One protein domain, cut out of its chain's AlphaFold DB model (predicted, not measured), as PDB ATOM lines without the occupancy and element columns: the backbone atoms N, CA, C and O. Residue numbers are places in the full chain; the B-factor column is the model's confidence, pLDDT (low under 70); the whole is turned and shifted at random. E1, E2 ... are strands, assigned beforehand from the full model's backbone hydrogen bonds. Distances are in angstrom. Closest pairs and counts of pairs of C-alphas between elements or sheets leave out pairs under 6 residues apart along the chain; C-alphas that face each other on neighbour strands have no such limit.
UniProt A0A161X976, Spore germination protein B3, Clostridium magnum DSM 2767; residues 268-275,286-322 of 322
ATOM      1  N   THR A 268      23.549 -27.819  33.949       74.94
ATOM      2  CA  THR A 268      23.772 -29.151  34.511       74.94
ATOM      3  C   THR A 268      25.046 -29.136  35.360       74.94
ATOM      4  O   THR A 268      25.959 -28.339  35.128       74.94
ATOM      5  N   LYS A 269      25.117 -30.001  36.378       67.19
ATOM      6  CA  LYS A 269      26.426 -30.398  36.921       67.19
ATOM      7  C   LYS A 269      27.134 -31.186  35.810       67.19
ATOM      8  O   LYS A 269      26.420 -31.814  35.027       67.19
ATOM      9  N   SER A 270      28.465 -31.075  35.696       53.75
ATOM     10  CA  SER A 270      29.247 -31.759  34.650       53.75
ATOM     11  C   SER A 270      28.732 -33.185  34.501       53.75
ATOM     12  O   SER A 270      28.713 -33.942  35.473       53.75
ATOM     13  N   ALA A 271      28.160 -33.478  33.336       46.72
ATOM     14  CA  ALA A 271      27.637 -34.798  33.086       46.72
ATOM     15  C   ALA A 271      28.830 -35.705  32.795       46.72
ATOM     16  O   ALA A 271      29.574 -35.475  31.839       46.72
ATOM     17  N   GLU A 272      29.004 -36.749  33.598       46.44
ATOM     18  CA  GLU A 272      29.630 -37.956  33.079       46.44
ATOM     19  C   GLU A 272      28.789 -38.388  31.861       46.44
ATOM     20  O   GLU A 272      27.601 -38.682  31.979       46.44
ATOM     21  N   GLU A 273      29.404 -38.272  30.681       40.78
ATOM     22  CA  GLU A 273      28.928 -38.715  29.365       40.78
ATOM     23  C   GLU A 273      27.580 -38.153  28.864       40.78
ATOM     24  O   GLU A 273      26.572 -38.849  28.752       40.78
ATOM     25  N   ILE A 274      27.592 -36.904  28.385       44.66
ATOM     26  CA  ILE A 274      26.697 -36.520  27.280       44.66
ATOM     27  C   ILE A 274      27.491 -36.713  25.985       44.66
ATOM     28  O   ILE A 274      28.325 -35.884  25.637       44.66
ATOM     29  N   ASN A 275      27.245 -37.816  25.269       37.81
ATOM     30  CA  ASN A 275      27.828 -38.068  23.947       37.81
ATOM     31  C   ASN A 275      27.271 -37.069  22.921       37.81
ATOM     32  O   ASN A 275      26.296 -37.344  22.216       37.81
ATOM     33  N   PHE A 286      39.463 -26.889  25.512       54.12
ATOM     34  CA  PHE A 286      38.592 -26.693  26.667       54.12
ATOM     35  C   PHE A 286      38.967 -27.692  27.768       54.12
ATOM     36  O   PHE A 286      39.338 -28.828  27.477       54.12
ATOM     37  N   ASN A 287      38.869 -27.274  29.036       51.97
ATOM     38  CA  ASN A 287      38.941 -28.207  30.159       51.97
ATOM     39  C   ASN A 287      37.861 -29.296  29.936       51.97
ATOM     40  O   ASN A 287      36.692 -28.922  29.793       51.97
ATOM     41  N   PRO A 288      38.220 -30.595  29.866       53.72
ATOM     42  CA  PRO A 288      37.292 -31.686  29.547       53.72
ATOM     43  C   PRO A 288      36.096 -31.786  30.511       53.72
ATOM     44  O   PRO A 288      35.053 -32.320  30.145       53.72
ATOM     45  N   ASP A 289      36.184 -31.191  31.703       55.31
ATOM     46  CA  ASP A 289      35.062 -31.112  32.648       55.31
ATOM     47  C   ASP A 289      33.960 -30.122  32.222       55.31
ATOM     48  O   ASP A 289      32.848 -30.151  32.752       55.31
ATOM     49  N   VAL A 290      34.250 -29.220  31.277       56.94
ATOM     50  CA  VAL A 290      33.339 -28.151  30.827       56.94
ATOM     51  C   VAL A 290      32.591 -28.547  29.551       56.94
ATOM     52  O   VAL A 290      31.524 -28.002  29.274       56.94
ATOM     53  N   THR A 291      33.090 -29.530  28.790       59.59
ATOM     54  CA  THR A 291      32.478 -29.968  27.521       59.59
ATOM     55  C   THR A 291      31.102 -30.618  27.686       59.59
ATOM     56  O   THR A 291      30.340 -30.652  26.725       59.59
ATOM     57  N   ASN A 292      30.736 -31.039  28.903       68.56
ATOM     58  CA  ASN A 292      29.466 -31.715  29.198       68.56
ATOM     59  C   ASN A 292      28.500 -30.875  30.058       68.56
ATOM     60  O   ASN A 292      27.623 -31.416  30.740       68.56
ATOM     61  N   ILE A 293      28.651 -29.547  30.059       73.44
ATOM     62  CA  ILE A 293      27.744 -28.636  30.765       73.44
ATOM     63  C   ILE A 293      26.715 -28.084  29.778       73.44
ATOM     64  O   ILE A 293      27.038 -27.296  28.889       73.44
ATOM     65  N   LEU A 294      25.450 -28.462  29.959       78.00
ATOM     66  CA  LEU A 294      24.339 -27.867  29.223       78.00
ATOM     67  C   LEU A 294      23.804 -26.661  29.983       78.00
ATOM     68  O   LEU A 294      23.558 -26.736  31.187       78.00
ATOM     69  N   TYR A 295      23.555 -25.577  29.254       80.06
ATOM     70  CA  TYR A 295      22.883 -24.387  29.760       80.06
ATOM     71  C   TYR A 295      21.471 -24.320  29.194       80.06
ATOM     72  O   TYR A 295      21.269 -24.450  27.988       80.06
ATOM     73  N   PHE A 296      20.489 -24.076  30.053       82.94
ATOM     74  CA  PHE A 296      19.112 -23.852  29.635       82.94
ATOM     75  C   PHE A 296      18.538 -22.621  30.325       82.94
ATOM     76  O   PHE A 296      18.775 -22.359  31.507       82.94
ATOM     77  N   TYR A 297      17.784 -21.841  29.556       84.00
ATOM     78  CA  TYR A 297      17.053 -20.689  30.054       84.00
ATOM     79  C   TYR A 297      15.601 -21.084  30.293       84.00
ATOM     80  O   TYR A 297      14.881 -21.445  29.362       84.00
ATOM     81  N   ILE A 298      15.168 -21.010  31.548       83.31
ATOM     82  CA  ILE A 298      13.779 -21.293  31.906       83.31
ATOM     83  C   ILE A 298      12.956 -20.057  31.546       83.31
ATOM     84  O   ILE A 298      13.116 -19.000  32.155       83.31
ATOM     85  N   THR A 299      12.068 -20.181  30.561       83.69
ATOM     86  CA  THR A 299      11.177 -19.085  30.139       83.69
ATOM     87  C   THR A 299       9.909 -19.022  30.990       83.69
ATOM     88  O   THR A 299       9.384 -17.939  31.266       83.69
ATOM     89  N   SER A 300       9.417 -20.176  31.444       80.44
ATOM     90  CA  SER A 300       8.243 -20.276  32.306       80.44
ATOM     91  C   SER A 300       8.255 -21.572  33.107       80.44
ATOM     92  O   SER A 300       8.587 -22.613  32.564       80.44
ATOM     93  N   SER A 301       7.796 -21.527  34.355       83.50
ATOM     94  CA  SER A 301       7.595 -22.717  35.185       83.50
ATOM     95  C   SER A 301       6.173 -22.752  35.738       83.50
ATOM     96  O   SER A 301       5.611 -21.717  36.106       83.50
ATOM     97  N   LYS A 302       5.575 -23.943  35.803       84.44
ATOM     98  CA  LYS A 302       4.265 -24.198  36.417       84.44
ATOM     99  C   LYS A 302       4.332 -25.458  37.270       84.44
ATOM    100  O   LYS A 302       4.966 -26.436  36.887       84.44
ATOM    101  N   SER A 303       3.625 -25.444  38.393       88.38
ATOM    102  CA  SER A 303       3.463 -26.607  39.265       88.38
ATOM    103  C   SER A 303       1.989 -26.933  39.431       88.38
ATOM    104  O   SER A 303       1.155 -26.032  39.549       88.38
ATOM    105  N   LYS A 304       1.670 -28.225  39.439       89.44
ATOM    106  CA  LYS A 304       0.355 -28.745  39.803       89.44
ATOM    107  C   LYS A 304       0.533 -29.816  40.868       89.44
ATOM    108  O   LYS A 304       1.061 -30.892  40.587       89.44
ATOM    109  N   ILE A 305       0.050 -29.523  42.070       88.75
ATOM    110  CA  ILE A 305       0.038 -30.459  43.193       88.75
ATOM    111  C   ILE A 305      -1.319 -31.163  43.213       88.75
ATOM    112  O   ILE A 305      -2.363 -30.509  43.183       88.75
ATOM    113  N   LYS A 306      -1.309 -32.495  43.249       89.81
ATOM    114  CA  LYS A 306      -2.483 -33.321  43.548       89.81
ATOM    115  C   LYS A 306      -2.216 -34.067  44.849       89.81
ATOM    116  O   LYS A 306      -1.148 -34.649  45.000       89.81
ATOM    117  N   ALA A 307      -3.176 -34.047  45.763       89.56
ATOM    118  CA  ALA A 307      -3.123 -34.822  46.994       89.56
ATOM    119  C   ALA A 307      -4.284 -35.817  47.001       89.56
ATOM    120  O   ALA A 307      -5.417 -35.442  46.693       89.56
ATOM    121  N   GLN A 308      -3.996 -37.068  47.340       93.12
ATOM    122  CA  GLN A 308      -4.982 -38.135  47.501       93.12
ATOM    123  C   GLN A 308      -4.667 -38.941  48.762       93.12
ATOM    124  O   GLN A 308      -3.539 -38.920  49.245       93.12
ATOM    125  N   ILE A 309      -5.662 -39.623  49.325       93.56
ATOM    126  CA  ILE A 309      -5.450 -40.546  50.444       93.56
ATOM    127  C   ILE A 309      -5.417 -41.956  49.868       93.56
ATOM    128  O   ILE A 309      -6.406 -42.399  49.289       93.56
ATOM    129  N   ASN A 310      -4.296 -42.646  50.038       92.44
ATOM    130  CA  ASN A 310      -4.110 -44.033  49.640       92.44
ATOM    131  C   ASN A 310      -3.696 -44.839  50.881       92.44
ATOM    132  O   ASN A 310      -2.803 -44.421  51.616       92.44
ATOM    133  N   ASP A 311      -4.409 -45.923  51.190       90.75
ATOM    134  CA  ASP A 311      -4.190 -46.744  52.395       90.75
ATOM    135  C   ASP A 311      -4.065 -45.944  53.710       90.75
ATOM    136  O   ASP A 311      -3.157 -46.145  54.519       90.75
ATOM    137  N   LYS A 312      -4.995 -45.001  53.935       92.31
ATOM    138  CA  LYS A 312      -5.025 -44.081  55.099       92.31
ATOM    139  C   LYS A 312      -3.796 -43.162  55.222       92.31
ATOM    140  O   LYS A 312      -3.639 -42.503  56.250       92.31
ATOM    141  N   LYS A 313      -2.947 -43.075  54.196       91.31
ATOM    142  CA  LYS A 313      -1.800 -42.162  54.135       91.31
ATOM    143  C   LYS A 313      -1.995 -41.119  53.030       91.31
ATOM    144  O   LYS A 313      -2.560 -41.436  51.985       91.31
ATOM    145  N   PRO A 314      -1.543 -39.872  53.235       90.75
ATOM    146  CA  PRO A 314      -1.534 -38.881  52.171       90.75
ATOM    147  C   PRO A 314      -0.446 -39.207  51.141       90.75
ATOM    148  O   PRO A 314       0.722 -39.368  51.485       90.75
ATOM    149  N   GLU A 315      -0.835 -39.254  49.872       92.62
ATOM    150  CA  GLU A 315       0.045 -39.331  48.711       92.62
ATOM    151  C   GLU A 315      -0.019 -37.991  47.962       92.62
ATOM    152  O   GLU A 315      -1.101 -37.519  47.594       92.62
ATOM    153  N   ILE A 316       1.138 -37.355  47.761       90.06
ATOM    154  CA  ILE A 316       1.250 -36.039  47.122       90.06
ATOM    155  C   ILE A 316       2.017 -36.191  45.810       90.06
ATOM    156  O   ILE A 316       3.203 -36.509  45.806       90.06
ATOM    157  N   GLN A 317       1.349 -35.906  44.696       90.25
ATOM    158  CA  GLN A 317       1.941 -35.896  43.364       90.25
ATOM    159  C   GLN A 317       2.199 -34.454  42.927       90.25
ATOM    160  O   GLN A 317       1.265 -33.665  42.745       90.25
ATOM    161  N   VAL A 318       3.471 -34.109  42.732       89.81
ATOM    162  CA  VAL A 318       3.897 -32.790  42.256       89.81
ATOM    163  C   VAL A 318       4.279 -32.895  40.785       89.81
ATOM    164  O   VAL A 318       5.255 -33.546  40.433       89.81
ATOM    165  N   ASN A 319       3.507 -32.245  39.915       89.50
ATOM    166  CA  ASN A 319       3.787 -32.187  38.484       89.50
ATOM    167  C   ASN A 319       4.420 -30.839  38.155       89.50
ATOM    168  O   ASN A 319       3.747 -29.808  38.233       89.50
ATOM    169  N   LEU A 320       5.696 -30.853  37.779       86.00
ATOM    170  CA  LEU A 320       6.436 -29.666  37.363       86.00
ATOM    171  C   LEU A 320       6.503 -29.611  35.837       86.00
ATOM    172  O   LEU A 320       6.843 -30.596  35.185       86.00
ATOM    173  N   LYS A 321       6.186 -28.448  35.271       84.62
ATOM    174  CA  LYS A 321       6.417 -28.121  33.865       84.62
ATOM    175  C   LYS A 321       7.360 -26.926  33.828       84.62
ATOM    176  O   LYS A 321       6.987 -25.861  34.321       84.62
ATOM    177  N   VAL A 322       8.559 -27.134  33.301       77.00
ATOM    178  CA  VAL A 322       9.660 -26.161  33.226       77.00
ATOM    179  C   VAL A 322      10.059 -25.989  31.769       77.00
ATOM    180  O   VAL A 322       9.933 -26.991  31.031       77.00
TER     181      VAL A 322
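This is residues 268 to 275 and 286 to 322 of the 322 residues of the protein "Spore germination protein B3" of Clostridium magnum DSM 2767 (UniProt A0A161X976). A long, narrow two-stranded hairpin, E2 and E3, makes one arm of a wide open V, and the short strand E1, with the loose unnamed stretch before it, makes the other; the chain turns between the arms at residues 299 to 301. The tip of the hairpin, residues 309 to 314, sticks out free. The printed part has 45 residues, with three named strands in the order E1, E2, E3 and no named helix; the class is all strand, though under half of the residues, 22 of the 45, are in named elements. E2 and E3 form an antiparallel sheet of two strands. The whole is extended, with a radius of gyration of the C-alphas of 18.0 A and spans of 54 by 25 by 14 A.

The printed part begins at Thr 268, with its C-alpha at (23.772, -29.151, 34.511). E1 is residues 295 to 298. E2, residues 302 to 310, begins with C-alpha 302 at (4.265, -24.198, 36.417) and is 25.3 A long from first to last C-alpha. E3, residues 313 to 321, is 26.0 A long and ends with C-alpha 321 at (6.417, -28.121, 33.865).

E1 pairs with no named strand and is apart from both E2 and E3. E2 and E3 are antiparallel neighbours and a hairpin, at 162 degrees between their directions. Their C-alphas 307 and 316 face each other at 4.5 A. N 302 and O 321, 2.8 A apart, and N 310 and O 313, 2.9 A apart, are within hydrogen-bond range.

The C-alphas of Phe 286 and Lys 312, the two farthest apart, are 54.9 A from each other. Residues 276 to 285 are not printed, and C-alphas 275 and 286 are 15.9 A apart across this cut. The links E1 to E2 and E2 to E3 are tight. The mean pLDDT of the printed part is 75.9, and residues 269 to 275 and 286 to 292 are under 70.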